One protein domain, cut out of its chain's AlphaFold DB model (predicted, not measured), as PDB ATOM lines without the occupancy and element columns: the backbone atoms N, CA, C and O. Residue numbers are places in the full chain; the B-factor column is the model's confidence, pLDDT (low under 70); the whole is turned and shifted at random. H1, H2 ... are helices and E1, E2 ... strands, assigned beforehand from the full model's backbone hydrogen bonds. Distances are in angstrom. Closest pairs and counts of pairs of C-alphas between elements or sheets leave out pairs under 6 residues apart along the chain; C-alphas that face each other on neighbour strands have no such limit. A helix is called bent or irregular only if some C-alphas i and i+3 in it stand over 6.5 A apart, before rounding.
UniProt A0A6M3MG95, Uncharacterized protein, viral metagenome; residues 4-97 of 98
ATOM      1  N   SER A   4     166.418 213.164 147.244       69.12
ATOM      2  CA  SER A   4     167.076 214.468 147.403       69.12
ATOM      3  C   SER A   4     167.866 214.577 148.710       69.12
ATOM      4  O   SER A   4     168.874 215.275 148.770       69.12
ATOM      5  N   HIS A   5     167.434 213.872 149.758       69.31
ATOM      6  CA  HIS A   5     168.127 213.854 151.044       69.31
ATOM      7  C   HIS A   5     169.425 213.039 150.966       69.31
ATOM      8  O   HIS A   5     170.447 213.460 151.497       69.31
ATOM      9  N   LEU A   6     169.408 211.918 150.239       75.12
ATOM     10  CA  LEU A   6     170.597 211.087 150.029       75.12
ATOM     11  C   LEU A   6     171.654 211.796 149.177       75.12
ATOM     12  O   LEU A   6     172.834 211.759 149.517       75.12
ATOM     13  N   ILE A   7     171.233 212.503 148.125       70.38
ATOM     14  CA  ILE A   7     172.141 213.307 147.294       70.38
ATOM     15  C   ILE A   7     172.786 214.411 148.135       70.38
ATOM     16  O   ILE A   7     173.995 214.613 148.069       70.38
ATOM     17  N   ARG A   8     172.000 215.089 148.978       72.31
ATOM     18  CA  ARG A   8     172.505 216.148 149.854       72.31
ATOM     19  C   ARG A   8     173.569 215.640 150.827       72.31
ATOM     20  O   ARG A   8     174.627 216.245 150.918       72.31
ATOM     21  N   VAL A   9     173.319 214.516 151.499       74.06
ATOM     22  CA  VAL A   9     174.279 213.915 152.444       74.06
ATOM     23  C   VAL A   9     175.562 213.474 151.734       74.06
ATOM     24  O   VAL A   9     176.656 213.687 152.251       74.06
ATOM     25  N   TRP A  10     175.446 212.904 150.532       74.88
ATOM     26  CA  TRP A  10     176.607 212.488 149.745       74.88
ATOM     27  C   TRP A  10     177.468 213.684 149.310       74.88
ATOM     28  O   TRP A  10     178.689 213.664 149.471       74.88
ATOM     29  N   VAL A  11     176.833 214.762 148.842       66.44
ATOM     30  CA  VAL A  11     177.515 216.006 148.454       66.44
ATOM     31  C   VAL A  11     178.145 216.695 149.668       66.44
ATOM     32  O   VAL A  11     179.309 217.085 149.609       66.44
ATOM     33  N   GLU A  12     177.432 216.797 150.792       66.88
ATOM     34  CA  GLU A  12     177.968 217.369 152.036       66.88
ATOM     35  C   GLU A  12     179.184 216.573 152.549       66.88
ATOM     36  O   GLU A  12     180.163 217.169 153.003       66.88
ATOM     37  N   GLY A  13     179.174 215.241 152.423       70.88
ATOM     38  CA  GLY A  13     180.317 214.387 152.759       70.88
ATOM     39  C   GLY A  13     181.528 214.589 151.838       70.88
ATOM     40  O   GLY A  13     182.665 214.667 152.309       70.88
ATOM     41  N   TYR A  14     181.296 214.740 150.534       66.75
ATOM     42  CA  TYR A  14     182.351 215.036 149.561       66.75
ATOM     43  C   TYR A  14     182.998 216.411 149.801       66.75
ATOM     44  O   TYR A  14     184.213 216.564 149.696       66.75
ATOM     45  N   VAL A  15     182.206 217.413 150.190       56.44
ATOM     46  CA  VAL A  15     182.711 218.759 150.512       56.44
ATOM     47  C   VAL A  15     183.530 218.747 151.805       56.44
ATOM     48  O   VAL A  15     184.649 219.257 151.823       56.44
ATOM     49  N   ARG A  16     183.037 218.089 152.864       60.44
ATOM     50  CA  ARG A  16     183.756 217.975 154.149       60.44
ATOM     51  C   ARG A  16     185.112 217.283 154.034       60.44
ATOM     52  O   ARG A  16     186.013 217.585 154.805       60.44
ATOM     53  N   THR A  17     185.254 216.351 153.095       61.41
ATOM     54  CA  THR A  17     186.521 215.641 152.863       61.41
ATOM     55  C   THR A  17     187.527 216.458 152.050       61.41
ATOM     56  O   THR A  17     188.718 216.171 152.120       61.41
ATOM     57  N   ARG A  18     187.081 217.488 151.315       60.41
ATOM     58  CA  ARG A  18     187.948 218.356 150.502       60.41
ATOM     59  C   ARG A  18     188.310 219.693 151.154       60.41
ATOM     60  O   ARG A  18     189.344 220.243 150.790       60.41
ATOM     61  N   ASP A  19     187.515 220.202 152.096       53.69
ATOM     62  CA  ASP A  19     187.802 221.456 152.809       53.69
ATOM     63  C   ASP A  19     187.269 221.400 154.262       53.69
ATOM     64  O   ASP A  19     186.081 221.639 154.498       53.69
ATOM     65  N   PRO A  20     188.104 221.058 155.264       53.16
ATOM     66  CA  PRO A  20     187.668 220.984 156.661       53.16
ATOM     67  C   PRO A  20     187.418 222.366 157.300       53.16
ATOM     68  O   PRO A  20     187.034 222.425 158.468       53.16
ATOM     69  N   GLY A  21     187.645 223.474 156.579       46.78
ATOM     70  CA  GLY A  21     187.785 224.806 157.170       46.78
ATOM     71  C   GLY A  21     186.567 225.733 157.151       46.78
ATOM     72  O   GLY A  21     186.587 226.713 157.894       46.78
ATOM     73  N   ASN A  22     185.516 225.511 156.343       52.06
ATOM     74  CA  ASN A  22     184.406 226.483 156.310       52.06
ATOM     75  C   ASN A  22     183.036 225.926 155.842       52.06
ATOM     76  O   ASN A  22     182.746 225.922 154.644       52.06
ATOM     77  N   PRO A  23     182.143 225.513 156.764       53.59
ATOM     78  CA  PRO A  23     180.861 224.871 156.441       53.59
ATOM     79  C   PRO A  23     179.769 225.811 155.887       53.59
ATOM     80  O   PRO A  23     178.657 225.350 155.634       53.59
ATOM     81  N   GLN A  24     180.044 227.110 155.708       54.88
ATOM     82  CA  GLN A  24     179.060 228.116 155.270       54.88
ATOM     83  C   GLN A  24     179.217 228.603 153.819       54.88
ATOM     84  O   GLN A  24     178.419 229.430 153.375       54.88
ATOM     85  N   ARG A  25     180.207 228.117 153.054       53.66
ATOM     86  CA  ARG A  25     180.354 228.530 151.646       53.66
ATOM     87  C   ARG A  25     179.247 227.909 150.776       53.66
ATOM     88  O   ARG A  25     179.050 226.694 150.828       53.66
ATOM     89  N   PRO A  26     178.507 228.709 149.985       53.12
ATOM     90  CA  PRO A  26     177.447 228.195 149.125       53.12
ATOM     91  C   PRO A  26     178.019 227.251 148.059       53.12
ATOM     92  O   PRO A  26     179.086 227.497 147.506       53.12
ATOM     93  N   LEU A  27     177.279 226.180 147.745       49.44
ATOM     94  CA  LEU A  27     177.659 225.114 146.799       49.44
ATOM     95  C   LEU A  27     178.096 225.625 145.412       49.44
ATOM     96  O   LEU A  27     178.814 224.930 144.696       49.44
ATOM     97  N   THR A  28     177.685 226.835 145.031       51.69
ATOM     98  CA  THR A  28     178.044 227.475 143.761       51.69
ATOM     99  C   THR A  28     179.498 227.952 143.710       51.69
ATOM    100  O   THR A  28     180.027 228.093 142.612       51.69
ATOM    101  N   ALA A  29     180.175 228.090 144.860       49.19
ATOM    102  CA  ALA A  29     181.578 228.505 144.986       49.19
ATOM    103  C   ALA A  29     182.574 227.666 144.167       49.19
ATOM    104  O   ALA A  29     183.665 228.131 143.842       49.19
ATOM    105  N   TYR A  30     182.197 226.435 143.820       51.88
ATOM    106  CA  TYR A  30     183.052 225.469 143.131       51.88
ATOM    107  C   TYR A  30     182.743 225.328 141.632       51.88
ATOM    108  O   TYR A  30     183.315 224.462 140.967       51.88
ATOM    109  N   VAL A  31     181.841 226.146 141.078       53.78
ATOM    110  CA  VAL A  31     181.550 226.145 139.635       53.78
ATOM    111  C   VAL A  31     182.672 226.887 138.887       53.78
ATOM    112  O   VAL A  31     183.060 227.979 139.310       53.78
ATOM    113  N   PRO A  32     183.197 226.353 137.767       47.91
ATOM    114  CA  PRO A  32     184.145 227.077 136.920       47.91
ATOM    115  C   PRO A  32     183.566 228.435 136.497       47.91
ATOM    116  O   PRO A  32     182.488 228.494 135.910       47.91
ATOM    117  N   GLY A  33     184.263 229.527 136.826       52.28
ATOM    118  CA  GLY A  33     183.791 230.899 136.601       52.28
ATOM    119  C   GLY A  33     183.069 231.555 137.789       52.28
ATOM    120  O   GLY A  33     182.597 232.683 137.648       52.28
ATOM    121  N   HIS A  34     182.986 230.897 138.953       60.75
ATOM    122  CA  HIS A  34     182.483 231.516 140.185       60.75
ATOM    123  C   HIS A  34     183.527 232.453 140.818       60.75
ATOM    124  O   HIS A  34     184.728 232.180 140.784       60.75
ATOM    125  N   GLU A  35     183.066 233.543 141.442       56.88
ATOM    126  CA  GLU A  35     183.920 234.591 142.033       56.88
ATOM    127  C   GLU A  35     184.889 234.064 143.116       56.88
ATOM    128  O   GLU A  35     185.934 234.666 143.355       56.88
ATOM    129  N   ASP A  36     184.600 232.908 143.719       58.09
ATOM    130  CA  ASP A  36     185.426 232.298 144.771       58.09
ATOM    131  C   ASP A  36     186.709 231.638 144.240       58.09
ATOM    132  O   ASP A  36     187.731 231.632 144.931       58.09
ATOM    133  N   ALA A  37     186.700 231.137 143.000       61.09
ATOM    134  CA  ALA A  37     187.913 230.628 142.356       61.09
ATOM    135  C   ALA A  37     188.913 231.766 142.097       61.09
ATOM    136  O   ALA A  37     190.117 231.595 142.285       61.09
ATOM    137  N   LEU A  38     188.399 232.951 141.741       65.00
ATOM    138  CA  LEU A  38     189.196 234.172 141.676       65.00
ATOM    139  C   LEU A  38     189.655 234.586 143.076       65.00
ATOM    140  O   LEU A  38     190.823 234.899 143.240       65.00
ATOM    141  N   ALA A  39     188.784 234.565 144.089       67.94
ATOM    142  CA  ALA A  39     189.132 235.000 145.444       67.94
ATOM    143  C   ALA A  39     190.316 234.222 146.047       67.94
ATOM    144  O   ALA A  39     191.115 234.801 146.778       67.94
ATOM    145  N   LEU A  40     190.464 232.936 145.709       69.62
ATOM    146  CA  LEU A  40     191.622 232.127 146.102       69.62
ATOM    147  C   LEU A  40     192.920 232.545 145.391       69.62
ATOM    148  O   LEU A  40     193.991 232.437 145.979       69.62
ATOM    149  N   LYS A  41     192.828 233.021 144.145       74.19
ATOM    150  CA  LYS A  41     193.972 233.419 143.304       74.19
ATOM    151  C   LYS A  41     194.289 234.911 143.338       74.19
ATOM    152  O   LYS A  41     195.386 235.314 142.979       74.19
ATOM    153  N   LEU A  42     193.369 235.729 143.831       79.06
ATOM    154  CA  LEU A  42     193.507 237.177 143.933       79.06
ATOM    155  C   LEU A  42     194.739 237.620 144.745       79.06
ATOM    156  O   LEU A  42     195.401 238.556 144.302       79.06
ATOM    157  N   PRO A  43     195.112 236.960 145.864       78.75
ATOM    158  CA  PRO A  43     196.339 237.291 146.587       78.75
ATOM    159  C   PRO A  43     197.604 237.035 145.758       78.75
ATOM    160  O   PRO A  43     198.527 237.843 145.803       78.75
ATOM    161  N   GLU A  44     197.633 235.939 144.991       84.56
ATOM    162  CA  GLU A  44     198.755 235.603 144.104       84.56
ATOM    163  C   GLU A  44     198.876 236.650 142.985       84.56
ATOM    164  O   GLU A  44     199.932 237.259 142.835       84.56
ATOM    165  N   ILE A  45     197.770 236.954 142.293       84.94
ATOM    166  CA  ILE A  45     197.729 237.946 141.202       84.94
ATOM    167  C   ILE A  45     198.151 239.336 141.697       84.94
ATOM    168  O   ILE A  45     198.919 240.030 141.034       84.94
ATOM    169  N   LEU A  46     197.672 239.765 142.872       85.94
ATOM    170  CA  LEU A  46     198.101 241.037 143.461       85.94
ATOM    171  C   LEU A  46     199.600 241.038 143.750       85.94
ATOM    172  O   LEU A  46     200.272 242.006 143.409       85.94
ATOM    173  N   SER A  47     200.125 239.960 144.335       86.19
ATOM    174  CA  SER A  47     201.551 239.865 144.641       86.19
ATOM    175  C   SER A  47     202.413 239.919 143.379       86.19
ATOM    176  O   SER A  47     203.466 240.552 143.402       86.19
ATOM    177  N   GLU A  48     201.987 239.285 142.285       87.75
ATOM    178  CA  GLU A  48     202.695 239.312 141.000       87.75
ATOM    179  C   GLU A  48     202.689 240.713 140.375       87.75
ATOM    180  O   GLU A  48     203.738 241.218 139.965       87.75
ATOM    181  N   LEU A  49     201.533 241.385 140.374       86.81
ATOM    182  CA  LEU A  49     201.404 242.760 139.882       86.81
ATOM    183  C   LEU A  49     202.222 243.750 140.728       86.81
ATOM    184  O   LEU A  49     202.833 244.669 140.185       86.81
ATOM    185  N   GLU A  50     202.285 243.556 142.045       86.75
ATOM    186  CA  GLU A  50     203.111 244.362 142.952       86.75
ATOM    187  C   GLU A  50     204.610 244.155 142.721       86.75
ATOM    188  O   GLU A  50     205.367 245.128 142.685       86.75
ATOM    189  N   LEU A  51     205.047 242.911 142.521       88.12
ATOM    190  CA  LEU A  51     206.431 242.574 142.173       88.12
ATOM    191  C   LEU A  51     206.843 243.215 140.845       88.12
ATOM    192  O   LEU A  51     207.931 243.795 140.729       88.12
ATOM    193  N   TYR A  52     205.952 243.157 139.855       86.56
ATOM    194  CA  TYR A  52     206.174 243.796 138.567       86.56
ATOM    195  C   TYR A  52     206.274 245.318 138.710       86.56
ATOM    196  O   TYR A  52     207.246 245.915 138.239       86.56
ATOM    197  N   ALA A  53     205.318 245.940 139.409       87.00
ATOM    198  CA  ALA A  53     205.297 247.381 139.642       87.00
ATOM    199  C   ALA A  53     206.540 247.852 140.412       87.00
ATOM    200  O   ALA A  53     207.157 248.848 140.034       87.00
ATOM    201  N   SER A  54     206.972 247.103 141.429       85.69
ATOM    202  CA  SER A  54     208.184 247.398 142.208       85.69
ATOM    203  C   SER A  54     209.436 247.448 141.327       85.69
ATOM    204  O   SER A  54     210.323 248.276 141.537       85.69
ATOM    205  N   SER A  55     209.481 246.612 140.287       86.56
ATOM    206  CA  SER A  55     210.571 246.591 139.304       86.56
ATOM    207  C   SER A  55     210.487 247.734 138.279       86.56
ATOM    208  O   SER A  55     211.475 248.045 137.617       86.56
ATOM    209  N   HIS A  56     209.331 248.399 138.173       82.88
ATOM    210  CA  HIS A  56     209.024 249.438 137.184       82.88
ATOM    211  C   HIS A  56     208.588 250.753 137.846       82.88
ATOM    212  O   HIS A  56     207.605 251.373 137.451       82.88
ATOM    213  N   ARG A  57     209.338 251.210 138.860       86.94
ATOM    214  CA  ARG A  57     209.116 252.503 139.551       86.94
ATOM    215  C   ARG A  57     207.719 252.656 140.178       86.94
ATOM    216  O   ARG A  57     207.211 253.772 140.271       86.94
ATOM    217  N   ASN A  58     207.119 251.560 140.636       87.25
ATOM    218  CA  ASN A  58     205.741 251.496 141.134       87.25
ATOM    219  C   ASN A  58     204.698 251.943 140.103       87.25
ATOM    220  O   ASN A  58     203.650 252.483 140.468       87.25
ATOM    221  N   GLU A  59     204.971 251.709 138.822       88.25
ATOM    222  CA  GLU A  59     204.029 251.951 137.741       88.25
ATOM    223  C   GLU A  59     203.554 250.633 137.128       88.25
ATOM    224  O   GLU A  59     204.300 249.658 137.035       88.25
ATOM    225  N   LEU A  60     202.288 250.602 136.720       90.69
ATOM    226  CA  LEU A  60     201.665 249.440 136.101       90.69
ATOM    227  C   LEU A  60     200.696 249.885 135.003       90.69
ATOM    228  O   LEU A  60     200.061 250.932 135.111       90.69
ATOM    229  N   ASP A  61     200.565 249.100 133.941       90.06
ATOM    230  CA  ASP A  61     199.600 249.369 132.876       90.06
ATOM    231  C   ASP A  61     198.276 248.646 133.174       90.06
ATOM    232  O   ASP A  61     198.258 247.484 133.589       90.06
ATOM    233  N   TRP A  62     197.147 249.318 132.955       87.31
ATOM    234  CA  TRP A  62     195.812 248.735 133.079       87.31
ATOM    235  C   TRP A  62     195.644 247.458 132.247       87.31
ATOM    236  O   TRP A  62     194.994 246.502 132.685       87.31
ATOM    237  N   SER A  63     196.245 247.420 131.057       89.00
ATOM    238  CA  SER A  63     196.216 246.253 130.179       89.00
ATOM    239  C   SER A  63     196.837 245.014 130.828       89.00
ATOM    240  O   SER A  63     196.329 243.917 130.608       89.00
ATOM    241  N   MET A  64     197.846 245.164 131.695       87.94
ATOM    242  CA  MET A  64     198.450 244.042 132.426       87.94
ATOM    243  C   MET A  64     197.462 243.421 133.410       87.94
ATOM    244  O   MET A  64     197.260 242.211 133.388       87.94
ATOM    245  N   ILE A  65     196.763 244.247 134.197       87.62
ATOM    246  CA  ILE A  65     195.714 243.779 135.122       87.62
ATOM    247  C   ILE A  65     194.640 243.014 134.347       87.62
ATOM    248  O   ILE A  65     194.175 241.948 134.749       87.62
ATOM    249  N   HIS A  66     194.224 243.573 133.215       88.75
ATOM    250  CA  HIS A  66     193.165 242.999 132.407       88.75
ATOM    251  C   HIS A  66     193.590 241.693 131.710       88.75
ATOM    252  O   HIS A  66     192.765 240.788 131.563       88.75
ATOM    253  N   ASN A  67     194.859 241.572 131.315       88.81
ATOM    254  CA  ASN A  67     195.416 240.361 130.716       88.81
ATOM    255  C   ASN A  67     195.572 239.236 131.744       88.81
ATOM    256  O   ASN A  67     195.154 238.118 131.447       88.81
ATOM    257  N   GLU A  68     196.044 239.528 132.957       86.56
ATOM    258  CA  GLU A  68     196.136 238.527 134.034       86.56
ATOM    259  C   GLU A  68     194.773 237.918 134.375       86.56
ATOM    260  O   GLU A  68     194.601 236.708 134.528       86.56
ATOM    261  N   LEU A  69     193.735 238.752 134.386       85.44
ATOM    262  CA  LEU A  69     192.378 238.297 134.666       85.44
ATOM    263  C   LEU A  69     191.723 237.535 133.507       85.44
ATOM    264  O   LEU A  69     190.667 236.931 133.706       85.44
ATOM    265  N   SER A  70     192.299 237.562 132.301       84.75
ATOM    266  CA  SER A  70     191.687 236.969 131.104       84.75
ATOM    267  C   SER A  70     191.530 235.449 131.189       84.75
ATOM    268  O   SER A  70     190.555 234.911 130.662       84.75
ATOM    269  N   SER A  71     192.432 234.783 131.913       80.69
ATOM    270  CA  SER A  71     192.408 233.338 132.155       80.69
ATOM    271  C   SER A  71     191.299 232.906 133.121       80.69
ATOM    272  O   SER A  71     190.914 231.738 133.133       80.69
ATOM    273  N   TYR A  72     190.770 233.837 133.921       78.62
ATOM    274  CA  TYR A  72     189.823 233.547 135.003       78.62
ATOM    275  C   TYR A  72     188.424 234.100 134.743       78.62
ATOM    276  O   TYR A  72     187.429 233.482 135.119       78.62
ATOM    277  N   LEU A  73     188.335 235.277 134.122       80.88
ATOM    278  CA  LEU A  73     187.092 236.015 133.936       80.88
ATOM    279  C   LEU A  73     186.966 236.523 132.503       80.88
ATOM    280  O   LEU A  73     187.936 236.924 131.864       80.88
ATOM    281  N   GLN A  74     185.727 236.594 132.022       80.12
ATOM    282  CA  GLN A  74     185.408 237.116 130.696       80.12
ATOM    283  C   GLN A  74     184.416 238.284 130.763       80.12
ATOM    284  O   GLN A  74     183.702 238.481 131.752       80.12
ATOM    285  N   GLY A  75     184.391 239.083 129.693       82.38
ATOM    286  CA  GLY A  75     183.427 240.168 129.497       82.38
ATOM    287  C   GLY A  75     183.368 241.169 130.657       82.38
ATOM    288  O   GLY A  75     184.389 241.613 131.183       82.38
ATOM    289  N   ALA A  76     182.150 241.522 131.074       81.56
ATOM    290  CA  ALA A  76     181.907 242.528 132.111       81.56
ATOM    291  C   ALA A  76     182.393 242.117 133.516       81.56
ATOM    292  O   ALA A  76     182.629 242.978 134.362       81.56
ATOM    293  N   ALA A  77     182.545 240.817 133.799       79.88
ATOM    294  CA  ALA A  77     183.099 240.358 135.074       79.88
ATOM    295  C   ALA A  77     184.589 240.712 135.188       79.88
ATOM    296  O   ALA A  77     185.023 241.213 136.224       79.88
ATOM    297  N   ARG A  78     185.342 240.555 134.090       84.31
ATOM    298  CA  ARG A  78     186.767 240.900 134.018       84.31
ATOM    299  C   ARG A  78     187.010 242.385 134.253       84.31
ATOM    300  O   ARG A  78     187.870 242.739 135.048       84.31
ATOM    301  N   VAL A  79     186.213 243.248 133.620       85.75
ATOM    302  CA  VAL A  79     186.327 244.707 133.792       85.75
ATOM    303  C   VAL A  79     186.065 245.107 135.245       85.75
ATOM    304  O   VAL A  79     186.847 245.848 135.832       85.75
ATOM    305  N   ARG A  80     185.010 244.557 135.865       85.50
ATOM    306  CA  ARG A  80     184.687 244.832 137.276       85.50
ATOM    307  C   ARG A  80     185.779 244.349 138.233       85.50
ATOM    308  O   ARG A  80     186.072 245.037 139.208       85.50
ATOM    309  N   ALA A  81     186.373 243.185 137.975       85.31
ATOM    310  CA  ALA A  81     187.486 242.673 138.768       85.31
ATOM    311  C   ALA A  81     188.756 243.522 138.585       85.31
ATOM    312  O   ALA A  81     189.388 243.881 139.577       85.31
ATOM    313  N   ALA A  82     189.071 243.930 137.352       88.12
ATOM    314  CA  ALA A  82     190.192 244.823 137.062       88.12
ATOM    315  C   ALA A  82     190.039 246.177 137.774       88.12
ATOM    316  O   ALA A  82     190.994 246.671 138.366       88.12
ATOM    317  N   ASP A  83     188.826 246.741 137.811       88.25
ATOM    318  CA  ASP A  83     188.529 247.972 138.556       88.25
ATOM    319  C   ASP A  83     188.748 247.821 140.067       88.25
ATOM    320  O   ASP A  83     189.220 248.758 140.716       88.25
ATOM    321  N   LYS A  84     188.410 246.658 140.644       88.81
ATOM    322  CA  LYS A  84     188.686 246.372 142.061       88.81
ATOM    323  C   LYS A  84     190.194 246.315 142.318       88.81
ATOM    324  O   LYS A  84     190.668 247.024 143.201       88.81
ATOM    325  N   ILE A  85     190.935 245.559 141.504       87.88
ATOM    326  CA  ILE A  85     192.398 245.436 141.620       87.88
ATOM    327  C   ILE A  85     193.079 246.796 141.445       87.88
ATOM    328  O   ILE A  85     193.929 247.163 142.244       87.88
ATOM    329  N   TYR A  86     192.658 247.597 140.468       89.25
ATOM    330  CA  TYR A  86     193.166 248.953 140.267       89.25
ATOM    331  C   TYR A  86     193.014 249.838 141.503       89.25
ATOM    332  O   TYR A  86     193.953 250.538 141.884       89.25
ATOM    333  N   LYS A  87     191.833 249.823 142.139       89.25
ATOM    334  CA  LYS A  87     191.593 250.613 143.355       89.25
ATOM    335  C   LYS A  87     192.509 250.167 144.490       89.25
ATOM    336  O   LYS A  87     192.990 251.018 145.234       89.25
ATOM    337  N   GLU A  88     192.753 248.867 144.595       88.38
ATOM    338  CA  GLU A  88     193.610 248.289 145.623       88.38
ATOM    339  C   GLU A  88     195.102 248.553 145.376       88.38
ATOM    340  O   GLU A  88     195.807 248.977 146.285       88.38
ATOM    341  N   LEU A  89     195.590 248.434 144.142       88.19
ATOM    342  CA  LEU A  89     196.965 248.818 143.799       88.19
ATOM    343  C   LEU A  89     197.197 250.318 144.039       88.19
ATOM    344  O   LEU A  89     198.217 250.720 144.601       88.19
ATOM    345  N   ARG A  90     196.211 251.157 143.701       88.62
ATOM    346  CA  ARG A  90     196.281 252.603 143.943       88.62
ATOM    347  C   ARG A  90     196.301 252.948 145.431       88.62
ATOM    348  O   ARG A  90     197.030 253.860 145.815       88.62
ATOM    349  N   SER A  91     195.532 252.248 146.273       87.75
ATOM    350  CA  SER A  91     195.565 252.470 147.728       87.75
ATOM    351  C   SER A  91     196.905 252.066 148.350       87.75
ATOM    352  O   SER A  91     197.297 252.635 149.365       87.75
ATOM    353  N   ARG A  92     197.639 251.156 147.701       85.56
ATOM    354  CA  ARG A  92     199.003 250.742 148.062       85.56
ATOM    355  C   ARG A  92     200.102 251.633 147.461       85.56
ATOM    356  O   ARG A  92     201.280 251.369 147.663       85.56
ATOM    357  N   GLY A  93     199.735 252.709 146.757       87.31
ATOM    358  CA  GLY A  93     200.677 253.689 146.204       87.31
ATOM    359  C   GLY A  93     201.244 253.337 144.826       87.31
ATOM    360  O   GLY A  93     202.145 254.027 144.353       87.31
ATOM    361  N   ILE A  94     200.713 252.306 144.164       90.19
ATOM    362  CA  ILE A  94     201.097 251.934 142.799       90.19
ATOM    363  C   ILE A  94     200.291 252.771 141.806       90.19
ATOM    364  O   ILE A  94     199.061 252.869 141.877       90.19
ATOM    365  N   LYS A  95     200.988 253.389 140.856       89.81
ATOM    366  CA  LYS A  95     200.375 254.196 139.806       89.81
ATOM    367  C   LYS A  95     199.982 253.303 138.639       89.81
ATOM    368  O   LYS A  95     200.840 252.768 137.948       89.81
ATOM    369  N   VAL A  96     198.682 253.187 138.390       88.81
ATOM    370  CA  VAL A  96     198.172 252.424 137.248       88.81
ATOM    371  C   VAL A  96     197.742 253.366 136.121       88.81
ATOM    372  O   VAL A  96     196.868 254.216 136.327       88.81
ATOM    373  N   TRP A  97     198.348 253.210 134.946       85.62
ATOM    374  CA  TRP A  97     198.040 253.954 133.722       85.62
ATOM    375  C   TRP A  97     196.846 253.332 132.995       85.62
ATOM    376  O   TRP A  97     196.754 252.111 132.921       85.62
TER     377      TRP A  97
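AT A GLANCE: This is residues 4 to 97 of the 98 residues of an uncharacterized protein of viral metagenome (UniProt A0A6M3MG95). A long arm, helix H1, sticks out from one end of a small helical body, with residues 4 to 10 and 16 to 22 standing free. In the body H4 and H5 pack crosswise, the kinked helix H3 runs over them with few contacts, and the short strands E1 and E2 pair side by side at the end far from H1. The 94 printed residues hold five named helices and two named strands, in the order H1, H2, H3, E1, H4, H5, E2; the sheet is E1 beside E2, parallel, and the class is mostly helix. The whole is loose, with a radius of gyration of the C-alphas of 17.3 A and spans of 57 by 27 by 19 A; without the stretches that stand free, the body of 80 residues spans 49 by 24 by 18 A.

IN THESE COORDINATES: H1 is residues 4 to 18, beginning at C-alpha 4 (167.076, 214.468, 147.403), and is 21.5 A long. H2 is residues 27 to 30, irregular only just, with C-alphas 27 and 30 6.53 A apart. H3 is residues 35 to 55, 29.4 A long, with a kink of 46 degrees near residue 42; it is irregular, with C-alphas 40 and 43 7.0 A apart. E1 is residues 59 to 61. H4 is residues 62 to 71, 15.8 A long, irregular only just, with C-alphas 68 and 71 6.7 A apart. H5 is residues 75 to 91, 25.1 A long. E2 is residues 95 to 97, ending at C-alpha 97 (198.040, 253.954, 133.722).

HOW THE PARTS SIT: H1 is apart from each of the other named elements. H2 and H3 touch only at the corner by their link, the closest C-alphas being those of Ala 29 and Asp 36, 5.4 A. H3 and H4 are close but not clearly touching, with Ile 45 and Glu 68 the closest C-alphas at 7.4 A. H3 only just touches H5, with 3 pairs of C-alphas within 8 A, through its residues 46 to 50 alone; the closest C-alphas, those of Leu 46 and Ile 85, are 7.4 A apart. Their steep tilt is 48 degrees, the same way. H4 and H5 touch, with the C-alphas of His 66 and Ala 82 closest at 5.8 A, at a steep tilt of 50 degrees, opposite ways. E1 and E2 are parallel at 28 degrees; N 60 and O 95 are 2.9 A apart and N 97 and O 60 also 2.9 A, both within hydrogen-bond range. E1, H4, H5 and E2 form a strand-helix-strand unit, two parallel neighbour strands with helices between, and its crossover is right-handed. Every O i to N i+4 pair is within hydrogen-bond range in H1 and H5, against 14 of 17 in H3 and 5 of 6 in H4; H2 is too short for such a pair, and its one O i to N i+3 pair is not within range.

THE WHOLE: The C-alphas farthest apart, those of Leu 6 and Arg 57, are 57.5 A apart. The printed part has no cut, and no link is long; H1 to H2 is short, the others tight. Mean pLDDT of the printed part is 75.8, and residues 4 to 5, 11 to 12 and 14 to 40 are under 70.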